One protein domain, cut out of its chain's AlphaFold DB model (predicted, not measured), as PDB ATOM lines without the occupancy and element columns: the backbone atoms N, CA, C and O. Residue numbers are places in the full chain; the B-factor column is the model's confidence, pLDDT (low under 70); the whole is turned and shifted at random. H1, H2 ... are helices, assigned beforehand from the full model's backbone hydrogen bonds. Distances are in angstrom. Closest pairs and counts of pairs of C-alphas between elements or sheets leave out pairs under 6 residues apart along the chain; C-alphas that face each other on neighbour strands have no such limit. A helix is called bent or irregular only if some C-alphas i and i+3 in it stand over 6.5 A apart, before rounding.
ATOM      1  N   ARG A 250      94.276  20.712 136.852       93.38
ATOM      2  CA  ARG A 250      93.659  20.908 138.166       93.38
ATOM      3  C   ARG A 250      92.746  19.745 138.586       93.38
ATOM      4  O   ARG A 250      93.027  19.145 139.624       93.38
ATOM      5  N   PRO A 251      91.671  19.390 137.850       91.81
ATOM      6  CA  PRO A 251      90.831  18.253 138.213       91.81
ATOM      7  C   PRO A 251      91.605  16.929 138.140       91.81
ATOM      8  O   PRO A 251      91.372  16.068 138.984       91.81
ATOM      9  N   LEU A 252      92.571  16.793 137.218       93.38
ATOM     10  CA  LEU A 252      93.462  15.628 137.155       93.38
ATOM     11  C   LEU A 252      94.272  15.466 138.447       93.38
ATOM     12  O   LEU A 252      94.191  14.419 139.082       93.38
ATOM     13  N   ALA A 253      94.980  16.506 138.894       94.00
ATOM     14  CA  ALA A 253      95.755  16.464 140.133       94.00
ATOM     15  C   ALA A 253      94.866  16.226 141.367       94.00
ATOM     16  O   ALA A 253      95.243  15.499 142.283       94.00
ATOM     17  N   MET A 254      93.655  16.796 141.386       93.06
ATOM     18  CA  MET A 254      92.693  16.586 142.472       93.06
ATOM     19  C   MET A 254      92.164  15.150 142.550       93.06
ATOM     20  O   MET A 254      91.769  14.728 143.642       93.06
ATOM     21  N   LEU A 255      92.102  14.443 141.418       94.75
ATOM     22  CA  LEU A 255      91.561  13.090 141.307       94.75
ATOM     23  C   LEU A 255      92.635  11.991 141.301       94.75
ATOM     24  O   LEU A 255      92.326  10.867 141.685       94.75
ATOM     25  N   ALA A 256      93.883  12.305 140.950       95.06
ATOM     26  CA  ALA A 256      95.004  11.364 140.892       95.06
ATOM     27  C   ALA A 256      95.160  10.443 142.126       95.06
ATOM     28  O   ALA A 256      95.240   9.228 141.931       95.06
ATOM     29  N   PRO A 257      95.139  10.931 143.388       94.81
ATOM     30  CA  PRO A 257      95.261  10.035 144.545       94.81
ATOM     31  C   PRO A 257      94.072   9.071 144.675       94.81
ATOM     32  O   PRO A 257      94.233   7.925 145.093       94.81
ATOM     33  N   TRP A 258      92.877   9.505 144.270       95.06
ATOM     34  CA  TRP A 258      91.667   8.682 144.289       95.06
ATOM     35  C   TRP A 258      91.654   7.659 143.153       95.06
ATOM     36  O   TRP A 258      91.140   6.561 143.342       95.06
ATOM     37  N   ALA A 259      92.262   7.987 142.007       94.69
ATOM     38  CA  ALA A 259      92.503   7.032 140.929       94.69
ATOM     39  C   ALA A 259      93.434   5.912 141.408       94.69
ATOM     40  O   ALA A 259      93.117   4.741 141.229       94.69
ATOM     41  N   GLY A 260      94.530   6.263 142.094       94.94
ATOM     42  CA  GLY A 260      95.443   5.285 142.691       94.94
ATOM     43  C   GLY A 260      94.740   4.349 143.678       94.94
ATOM     44  O   GLY A 260      94.890   3.134 143.589       94.94
ATOM     45  N   LEU A 261      93.900   4.896 144.566       95.38
ATOM     46  CA  LEU A 261      93.125   4.094 145.519       95.38
ATOM     47  C   LEU A 261      92.081   3.198 144.828       95.38
ATOM     48  O   LEU A 261      91.887   2.055 145.235       95.38
ATOM     49  N   ALA A 262      91.430   3.690 143.773       94.69
ATOM     50  CA  ALA A 262      90.483   2.907 142.984       94.69
ATOM     51  C   ALA A 262      91.169   1.738 142.257       94.69
ATOM     52  O   ALA A 262      90.662   0.617 142.282       94.69
ATOM     53  N   VAL A 263      92.349   1.972 141.675       95.00
ATOM     54  CA  VAL A 263      93.168   0.918 141.057       95.00
ATOM     55  C   VAL A 263      93.606  -0.103 142.106       95.00
ATOM     56  O   VAL A 263      93.445  -1.298 141.878       95.00
ATOM     57  N   ALA A 264      94.077   0.339 143.276       95.31
ATOM     58  CA  ALA A 264      94.446  -0.560 144.369       95.31
ATOM     59  C   ALA A 264      93.264  -1.441 144.813       95.31
ATOM     60  O   ALA A 264      93.422  -2.650 144.965       95.31
ATOM     61  N   ALA A 265      92.062  -0.869 144.943       93.88
ATOM     62  CA  ALA A 265      90.851  -1.631 145.241       93.88
ATOM     63  C   ALA A 265      90.521  -2.663 144.144       93.88
ATOM     64  O   ALA A 265      90.137  -3.788 144.458       93.88
ATOM     65  N   GLY A 266      90.713  -2.307 142.871       91.88
ATOM     66  CA  GLY A 266      90.569  -3.234 141.746       91.88
ATOM     67  C   GLY A 266      91.577  -4.384 141.779       91.88
ATOM     68  O   GLY A 266      91.198  -5.534 141.578       91.88
ATOM     69  N   VAL A 267      92.844  -4.101 142.093       92.56
ATOM     70  CA  VAL A 267      93.896  -5.122 142.238       92.56
ATOM     71  C   VAL A 267      93.584  -6.066 143.399       92.56
ATOM     72  O   VAL A 267      93.694  -7.279 143.251       92.56
ATOM     73  N   LEU A 268      93.121  -5.547 144.539       91.81
ATOM     74  CA  LEU A 268      92.681  -6.392 145.654       91.81
ATOM     75  C   LEU A 268      91.505  -7.294 145.250       91.81
ATOM     76  O   LEU A 268      91.490  -8.476 145.585       91.81
ATOM     77  N   ALA A 269      90.545  -6.760 144.493       89.38
ATOM     78  CA  ALA A 269      89.415  -7.532 143.986       89.38
ATOM     79  C   ALA A 269      89.832  -8.618 142.983       89.38
ATOM     80  O   ALA A 269      89.242  -9.696 142.994       89.38
ATOM     81  N   TRP A 270      90.857  -8.362 142.163       88.62
ATOM     82  CA  TRP A 270      91.435  -9.357 141.259       88.62
ATOM     83  C   TRP A 270      91.897 -10.601 142.025       88.62
ATOM     84  O   TRP A 270      91.525 -11.716 141.672       88.62
ATOM     85  N   PHE A 271      92.670 -10.422 143.101       89.25
ATOM     86  CA  PHE A 271      93.193 -11.541 143.891       89.25
ATOM     87  C   PHE A 271      92.138 -12.206 144.784       89.25
ATOM     88  O   PHE A 271      92.255 -13.389 145.094       89.25
ATOM     89  N   ALA A 272      91.100 -11.471 145.188       87.50
ATOM     90  CA  ALA A 272      90.036 -11.988 146.047       87.50
ATOM     91  C   ALA A 272      88.950 -12.788 145.299       87.50
ATOM     92  O   ALA A 272      88.141 -13.452 145.948       87.50
ATOM     93  N   ALA A 273      88.892 -12.724 143.962       80.88
ATOM     94  CA  ALA A 273      87.853 -13.365 143.151       80.88
ATOM     95  C   ALA A 273      88.401 -14.593 142.385       80.88
ATOM     96  O   ALA A 273      89.082 -14.425 141.378       80.88
ATOM     97  N   PRO A 274      88.079 -15.842 142.778       72.81
ATOM     98  CA  PRO A 274      88.605 -17.044 142.114       72.81
ATOM     99  C   PRO A 274      88.139 -17.222 140.658       72.81
ATOM    100  O   PRO A 274      88.827 -17.858 139.867       72.81
ATOM    101  N   GLN A 275      86.981 -16.657 140.293       70.81
ATOM    102  CA  GLN A 275      86.395 -16.712 138.950       70.81
ATOM    103  C   GLN A 275      86.043 -15.292 138.480       70.81
ATOM    104  O   GLN A 275      85.530 -14.491 139.259       70.81
ATOM    105  N   GLY A 276      86.329 -14.962 137.213       70.56
ATOM    106  CA  GLY A 276      85.994 -13.648 136.637       70.56
ATOM    107  C   GLY A 276      86.871 -12.478 137.111       70.56
ATOM    108  O   GLY A 276      86.401 -11.339 137.142       70.56
ATOM    109  N   GLN A 277      88.138 -12.745 137.456       78.56
ATOM    110  CA  GLN A 277      89.102 -11.805 138.061       78.56
ATOM    111  C   GLN A 277      89.119 -10.411 137.414       78.56
ATOM    112  O   GLN A 277      89.065  -9.397 138.109       78.56
ATOM    113  N   TRP A 278      89.113 -10.344 136.079       81.50
ATOM    114  CA  TRP A 278      89.168  -9.074 135.352       81.50
ATOM    115  C   TRP A 278      87.878  -8.256 135.456       81.50
ATOM    116  O   TRP A 278      87.937  -7.042 135.654       81.50
ATOM    117  N   LYS A 279      86.710  -8.906 135.389       77.19
ATOM    118  CA  LYS A 279      85.405  -8.241 135.524       77.19
ATOM    119  C   LYS A 279      85.230  -7.703 136.945       77.19
ATOM    120  O   LYS A 279      84.813  -6.559 137.130       77.19
ATOM    121  N   ALA A 280      85.616  -8.504 137.942       81.75
ATOM    122  CA  ALA A 280      85.591  -8.113 139.348       81.75
ATOM    123  C   ALA A 280      86.510  -6.912 139.620       81.75
ATOM    124  O   ALA A 280      86.086  -5.935 140.240       81.75
ATOM    125  N   ALA A 281      87.738  -6.947 139.096       87.50
ATOM    126  CA  ALA A 281      88.698  -5.859 139.231       87.50
ATOM    127  C   ALA A 281      88.188  -4.552 138.611       87.50
ATOM    128  O   ALA A 281      88.188  -3.519 139.282       87.50
ATOM    129  N   LEU A 282      87.700  -4.593 137.365       87.81
ATOM    130  CA  LEU A 282      87.167  -3.411 136.678       87.81
ATOM    131  C   LEU A 282      85.923  -2.854 137.373       87.81
ATOM    132  O   LEU A 282      85.810  -1.641 137.547       87.81
ATOM    133  N   GLY A 283      85.008  -3.724 137.805       86.62
ATOM    134  CA  GLY A 283      83.799  -3.310 138.511       86.62
ATOM    135  C   GLY A 283      84.107  -2.646 139.854       86.62
ATOM    136  O   GLY A 283      83.578  -1.570 140.138       86.62
ATOM    137  N   VAL A 284      84.994  -3.237 140.666       90.31
ATOM    138  CA  VAL A 284      85.402  -2.650 141.955       90.31
ATOM    139  C   VAL A 284      86.176  -1.353 141.745       90.31
ATOM    140  O   VAL A 284      85.876  -0.366 142.420       90.31
ATOM    141  N   ALA A 285      87.113  -1.314 140.795       92.62
ATOM    142  CA  ALA A 285      87.861  -0.101 140.479       92.62
ATOM    143  C   ALA A 285      86.931   1.026 140.013       92.62
ATOM    144  O   ALA A 285      87.007   2.135 140.534       92.62
ATOM    145  N   GLY A 286      86.005   0.745 139.092       91.69
ATOM    146  CA  GLY A 286      85.029   1.721 138.605       91.69
ATOM    147  C   GLY A 286      84.096   2.226 139.710       91.69
ATOM    148  O   GLY A 286      83.883   3.433 139.839       91.69
ATOM    149  N   ALA A 287      83.589   1.331 140.563       90.62
ATOM    150  CA  ALA A 287      82.740   1.709 141.691       90.62
ATOM    151  C   ALA A 287      83.496   2.562 142.724       90.62
ATOM    152  O   ALA A 287      82.975   3.582 143.182       90.62
ATOM    153  N   ALA A 288      84.729   2.178 143.067       92.94
ATOM    154  CA  ALA A 288      85.593   2.947 143.957       92.94
ATOM    155  C   ALA A 288      85.929   4.317 143.356       92.94
ATOM    156  O   ALA A 288      85.836   5.326 144.049       92.94
ATOM    157  N   TRP A 289      86.243   4.376 142.062       95.38
ATOM    158  CA  TRP A 289      86.539   5.609 141.338       95.38
ATOM    159  C   TRP A 289      85.386   6.617 141.407       95.38
ATOM    160  O   TRP A 289      85.582   7.763 141.822       95.38
ATOM    161  N   VAL A 290      84.166   6.180 141.080       92.81
ATOM    162  CA  VAL A 290      82.971   7.035 141.138       92.81
ATOM    163  C   VAL A 290      82.665   7.452 142.576       92.81
ATOM    164  O   VAL A 290      82.401   8.630 142.827       92.81
ATOM    165  N   LEU A 291      82.745   6.524 143.535       92.50
ATOM    166  CA  LEU A 291      82.503   6.810 144.949       92.50
ATOM    167  C   LEU A 291      83.484   7.856 145.489       92.50
ATOM    168  O   LEU A 291      83.067   8.890 146.010       92.50
ATOM    169  N   LEU A 292      84.785   7.603 145.354       93.75
ATOM    170  CA  LEU A 292      85.840   8.466 145.878       93.75
ATOM    171  C   LEU A 292      85.838   9.830 145.183       93.75
ATOM    172  O   LEU A 292      85.971  10.855 145.849       93.75
ATOM    173  N   GLY A 293      85.595   9.868 143.871       93.25
ATOM    174  CA  GLY A 293      85.413  11.106 143.118       93.25
ATOM    175  C   GLY A 293      84.217  11.936 143.600       93.25
ATOM    176  O   GLY A 293      84.319  13.150 143.803       93.25
ATOM    177  N   THR A 294      83.092  11.275 143.872       91.25
ATOM    178  CA  THR A 294      81.874  11.908 144.398       91.25
ATOM    179  C   THR A 294      82.088  12.445 145.819       91.25
ATOM    180  O   THR A 294      81.714  13.580 146.131       91.25
ATOM    181  N   LEU A 295      82.767  11.673 146.674       91.94
ATOM    182  CA  LEU A 295      83.169  12.101 148.017       91.94
ATOM    183  C   LEU A 295      84.160  13.267 147.966       91.94
ATOM    184  O   LEU A 295      84.038  14.217 148.743       91.94
ATOM    185  N   ARG A 296      85.099  13.254 147.012       93.19
ATOM    186  CA  ARG A 296      86.032  14.358 146.781       93.19
ATOM    187  C   ARG A 296      85.286  15.640 146.425       93.19
ATOM    188  O   ARG A 296      85.584  16.686 147.007       93.19
ATOM    189  N   PHE A 297      84.293  15.573 145.540       91.06
ATOM    190  CA  PHE A 297      83.422  16.714 145.250       91.06
ATOM    191  C   PHE A 297      82.691  17.207 146.505       91.06
ATOM    192  O   PHE A 297      82.742  18.402 146.811       91.06
ATOM    193  N   LEU A 298      82.081  16.309 147.283       90.75
ATOM    194  CA  LEU A 298      81.406  16.677 148.529       90.75
ATOM    195  C   LEU A 298      82.360  17.388 149.505       90.75
ATOM    196  O   LEU A 298      82.000  18.417 150.084       90.75
ATOM    197  N   TRP A 299      83.592  16.893 149.643       90.25
ATOM    198  CA  TRP A 299      84.609  17.511 150.488       90.25
ATOM    199  C   TRP A 299      84.983  18.915 150.001       90.25
ATOM    200  O   TRP A 299      84.971  19.849 150.802       90.25
ATOM    201  N   THR A 300      85.223  19.114 148.696       88.12
ATOM    202  CA  THR A 300      85.506  20.465 148.162       88.12
ATOM    203  C   THR A 300      84.387  21.459 148.468       88.12
ATOM    204  O   THR A 300      84.654  22.625 148.752       88.12
ATOM    205  N   ARG A 301      83.128  21.004 148.448       86.56
ATOM    206  CA  ARG A 301      81.962  21.846 148.728       86.56
ATOM    207  C   ARG A 301      81.827  22.186 150.204       86.56
ATOM    208  O   ARG A 301      81.547  23.338 150.507       86.56
ATOM    209  N   ARG A 302      82.061  21.226 151.103       85.12
ATOM    210  CA  ARG A 302      82.035  21.467 152.556       85.12
ATOM    211  C   ARG A 302      83.199  22.334 153.035       85.12
ATOM    212  O   ARG A 302      83.015  23.139 153.936       85.12
ATOM    213  N   ALA A 303      84.375  22.191 152.423       84.62
ATOM    214  CA  ALA A 303      85.547  23.001 152.749       84.62
ATOM    215  C   ALA A 303      85.412  24.464 152.281       84.62
ATOM    216  O   ALA A 303      86.018  25.363 152.865       84.62
ATOM    217  N   ALA A 304      84.604  24.729 151.249       81.25
ATOM    218  CA  ALA A 304      84.307  26.083 150.800       81.25
ATOM    219  C   ALA A 304      83.353  26.781 151.791       81.25
ATOM    220  O   ALA A 304      82.135  26.588 151.737       81.25
ATOM    221  N   LYS A 305      83.911  27.605 152.693       63.69
ATOM    222  CA  LYS A 305      83.153  28.392 153.684       63.69
ATOM    223  C   LYS A 305      81.951  29.099 153.030       63.69
ATOM    224  O   LYS A 305      82.098  29.792 152.027       63.69
ATOM    225  N   GLY A 306      80.759  28.915 153.606       65.00
ATOM    226  CA  GLY A 306      79.534  29.636 153.229       65.00
ATOM    227  C   GLY A 306      78.668  29.012 152.122       65.00
ATOM    228  O   GLY A 306      77.592  29.537 151.845       65.00
ATOM    229  N   ARG A 307      79.059  27.890 151.495       71.06
ATOM    230  CA  ARG A 307      78.234  27.234 150.459       71.06
ATOM    231  C   ARG A 307      77.450  26.043 151.016       71.06
ATOM    232  O   ARG A 307      78.013  24.983 151.266       71.06
ATOM    233  N   LYS A 308      76.129  26.201 151.157       76.62
ATOM    234  CA  LYS A 308      75.215  25.095 151.489       76.62
ATOM    235  C   LYS A 308      75.068  24.134 150.302       76.62
ATOM    236  O   LYS A 308      75.122  24.550 149.144       76.62
ATOM    237  N   LEU A 309      74.866  22.849 150.597       83.00
ATOM    238  CA  LEU A 309      74.487  21.854 149.593       83.00
ATOM    239  C   LEU A 309      73.046  22.128 149.155       83.00
ATOM    240  O   LEU A 309      72.150  22.193 149.993       83.00
ATOM    241  N   THR A 310      72.826  22.309 147.856       85.56
ATOM    242  CA  THR A 310      71.473  22.459 147.309       85.56
ATOM    243  C   THR A 310      70.790  21.097 147.196       85.56
ATOM    244  O   THR A 310      71.462  20.068 147.092       85.56
ATOM    245  N   ALA A 311      69.454  21.078 147.152       83.94
ATOM    246  CA  ALA A 311      68.689  19.851 146.914       83.94
ATOM    247  C   ALA A 311      69.103  19.155 145.603       83.94
ATOM    248  O   ALA A 311      69.233  17.937 145.563       83.94
ATOM    249  N   GLU A 312      69.415  19.926 144.554       81.88
ATOM    250  CA  GLU A 312      69.936  19.392 143.288       81.88
ATOM    251  C   GLU A 312      71.282  18.679 143.458       81.88
ATOM    252  O   GLU A 312      71.496  17.615 142.885       81.88
ATOM    253  N   MET A 313      72.193  19.246 144.260       84.50
ATOM    254  CA  MET A 313      73.485  18.618 144.541       84.50
ATOM    255  C   MET A 313      73.312  17.347 145.366       84.50
ATOM    256  O   MET A 313      74.016  16.377 145.117       84.50
ATOM    257  N   LEU A 314      72.379  17.330 146.320       85.94
ATOM    258  CA  LEU A 314      72.059  16.127 147.088       85.94
ATOM    259  C   LEU A 314      71.467  15.039 146.191       85.94
ATOM    260  O   LEU A 314      71.924  13.904 146.255       85.94
ATOM    261  N   GLY A 315      70.526  15.385 145.308       83.38
ATOM    262  CA  GLY A 315      69.971  14.454 144.323       83.38
ATOM    263  C   GLY A 315      71.040  13.890 143.388       83.38
ATOM    264  O   GLY A 315      71.103  12.683 143.182       83.38
ATOM    265  N   MET A 316      71.946  14.741 142.894       87.62
ATOM    266  CA  MET A 316      73.093  14.314 142.089       87.62
ATOM    267  C   MET A 316      74.009  13.362 142.870       87.62
ATOM    268  O   MET A 316      74.333  12.292 142.363       87.62
ATOM    269  N   LEU A 317      74.408  13.723 144.098       86.62
ATOM    270  CA  LEU A 317      75.242  12.878 144.960       86.62
ATOM    271  C   LEU A 317      74.577  11.523 145.200       86.62
ATOM    272  O   LEU A 317      75.224  10.496 145.033       86.62
ATOM    273  N   LEU A 318      73.286  11.510 145.535       85.69
ATOM    274  CA  LEU A 318      72.524  10.282 145.732       85.69
ATOM    275  C   LEU A 318      72.467   9.443 144.458       85.69
ATOM    276  O   LEU A 318      72.696   8.249 144.547       85.69
ATOM    277  N   ALA A 319      72.243  10.035 143.284       82.38
ATOM    278  CA  ALA A 319      72.221   9.299 142.019       82.38
ATOM    279  C   ALA A 319      73.587   8.669 141.679       82.38
ATOM    280  O   ALA A 319      73.649   7.511 141.275       82.38
ATOM    281  N   HIS A 320      74.686   9.396 141.905       82.81
ATOM    282  CA  HIS A 320      76.044   8.899 141.643       82.81
ATOM    283  C   HIS A 320      76.499   7.866 142.686       82.81
ATOM    284  O   HIS A 320      77.252   6.952 142.363       82.81
ATOM    285  N   LEU A 321      76.029   7.979 143.933       76.50
ATOM    286  CA  LEU A 321      76.263   6.987 144.985       76.50
ATOM    287  C   LEU A 321      75.376   5.752 144.816       76.50
ATOM    288  O   LEU A 321      75.831   4.642 145.077       76.50
ATOM    289  N   ALA A 322      74.132   5.932 144.367       61.44
ATOM    290  CA  ALA A 322      73.180   4.853 144.135       61.44
ATOM    291  C   ALA A 322      73.692   3.881 143.073       61.44
ATOM    292  O   ALA A 322      73.433   2.693 143.219       61.44
ATOM    293  N   TRP A 323      74.515   4.334 142.115       52.62
ATOM    294  CA  TRP A 323      75.273   3.457 141.215       52.62
ATOM    295  C   TRP A 323      75.973   2.306 141.962       52.62
ATOM    296  O   TRP A 323      75.968   1.181 141.493       52.62
ATOM    297  N   ARG A 324      76.490   2.526 143.178       39.59
ATOM    298  CA  ARG A 324      77.100   1.466 144.001       39.59
ATOM    299  C   ARG A 324      76.084   0.474 144.583       39.59
ATOM    300  O   ARG A 324      76.418  -0.696 144.742       39.59
ATOM    301  N   CYS A 325      74.889   0.935 144.953       29.75
ATOM    302  CA  CYS A 325      73.883   0.115 145.639       29.75
ATOM    303  C   CYS A 325      72.952  -0.633 144.679       29.75
ATOM    304  O   CYS A 325      72.479  -1.705 145.037       29.75
ATOM    305  N   SER A 326      72.698  -0.105 143.481       32.19
ATOM    306  CA  SER A 326      71.908  -0.798 142.454       32.19
ATOM    307  C   SER A 326      72.749  -1.644 141.493       32.19
ATOM    308  O   SER A 326      72.177  -2.419 140.736       32.19
ATOM    309  N   TRP A 327      74.083  -1.533 141.536       39.28
ATOM    310  CA  TRP A 327      74.988  -2.238 140.620       39.28
ATOM    311  C   TRP A 327      76.144  -2.931 141.363       39.28
ATOM    312  O   TRP A 327      77.311  -2.591 141.138       39.28
ATOM    313  N   PRO A 328      75.887  -3.884 142.284       30.09
ATOM    314  CA  PRO A 328      76.962  -4.697 142.828       30.09
ATOM    315  C   PRO A 328      77.745  -5.365 141.693       30.09
ATOM    316  O   PRO A 328      77.195  -5.763 140.677       30.09
ATOM    317  N   VAL A 329      79.052  -5.520 141.869       35.03
ATOM    318  CA  VAL A 329      79.994  -6.065 140.871       35.03
ATOM    319  C   VAL A 329      79.636  -7.500 140.416       35.03
ATOM    320  O   VAL A 329      80.148  -7.979 139.413       35.03
ATOM    321  N   ARG A 330      78.684  -8.168 141.085       33.00
ATOM    322  CA  ARG A 330      78.060  -9.429 140.640       33.00
ATOM    323  C   ARG A 330      76.919  -9.260 139.616       33.00
ATOM    324  O   ARG A 330      76.524 -10.246 139.009       33.00
ATOM    325  N   CYS A 331      76.384  -8.054 139.414       37.28
ATOM    326  CA  CYS A 331      75.161  -7.791 138.643       37.28
ATOM    327  C   CYS A 331      75.272  -7.998 137.134       37.28
ATOM    328  O   CYS A 331      74.263  -8.310 136.519       37.28
ATOM    329  N   TRP A 332      76.459  -7.841 136.548       33.84
ATOM    330  CA  TRP A 332      76.653  -7.862 135.086       33.84
ATOM    331  C   TRP A 332      77.585  -8.972 134.604       33.84
ATOM    332  O   TRP A 332      77.786  -9.145 133.407       33.84
ATOM    333  N   TRP A 333      78.244  -9.653 135.538       41.31
ATOM    334  CA  TRP A 333      79.578 -10.184 135.269       41.31
ATOM    335  C   TRP A 333      79.754 -11.656 135.643       41.31
ATOM    336  O   TRP A 333      80.810 -12.217 135.352       41.31
ATOM    337  N   ASN A 334      78.727 -12.283 136.219       30.94
ATOM    338  CA  ASN A 334      78.618 -13.735 136.312       30.94
ATOM    339  C   ASN A 334      77.913 -14.248 135.058       30.94
ATOM    340  O   ASN A 334      76.700 -14.403 135.071       30.94
ATOM    341  N   HIS A 335      78.696 -14.361 133.986       36.81
ATOM    342  CA  HIS A 335      78.653 -15.316 132.867       36.81
ATOM    343  C   HIS A 335      79.718 -14.859 131.870       36.81
ATOM    344  O   HIS A 335      79.695 -13.681 131.431       36.81
TER     345      HIS A 335
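Overview. This is residues 250 to 335 of the 335 residues of the protein "Cytochrome c-type biogenesis protein CcmF" of Xanthomonas arboricola pv. pruni str. MAFF 311562 (UniProt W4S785). Three helices stand side by side in a flat row, running alternately opposite ways, with the longest, H2, in the middle, H1 slanted along one side of it and the shorter H3 along the other, more loosely packed. Residues 302 to 308, of which 302 to 303 belong to H2 and the rest to the link from H2 to H3, stick out at one end, and a tail with no named element, residues 327 to 335, runs on beyond H3 toward the other end. The printed part has 86 residues with three named helices, H1, H2 and H3 in chain order, and no named strand; the class is all helix. The whole is loose, with a radius of gyration of the C-alphas of 15.0 A, and elongated, spanning 49 by 27 by 16 A.

Along the chain. H1, residues 250 to 272, begins at C-alpha 250 (93.659, 20.908, 138.166) and is 34.0 A long. It is irregular, with C-alphas 254 and 257 7.3 A apart, and has a kink of 39 degrees near residue 257. H2, residues 277 to 303, is 37.9 A long and begins at C-alpha 277 (89.102, -11.805, 138.061). H3, residues 311 to 326, is 21.4 A long, has a kink of 31 degrees near residue 320 and ends at C-alpha 326 (71.908, -0.798, 142.454).

Arrangement. H1 and H2 form a helical hairpin and touch, their closest C-alphas being those of Gly 266 and Ala 281, 4.1 A apart. They run opposite ways at a shallow tilt of 34.9 degrees, only just short of steep. H2 and H3 form a second helical hairpin, opposite ways at a shallow tilt of 19 degrees. They touch with residues 287 to 294 of H2 and 317 to 324 of H3 alone; the closest C-alphas, of Ala 287 and Arg 324, are 6.1 A apart. H1 and H3 are apart. In H2 every O i to N i+4 pair is within hydrogen-bond range; in H1 17 of 19 are, and in H3 10 of 12.

Size, cuts and confidence. The two C-alphas farthest apart, those of Gly 306 and His 335, the chain's last residue, are 49.4 A apart. The printed part has no cut; the link from H1 to H2 is tight and that from H2 to H3 short. The mean pLDDT of the printed part is 79.3, and residues 305 to 306 and 322 to 335 are under 70.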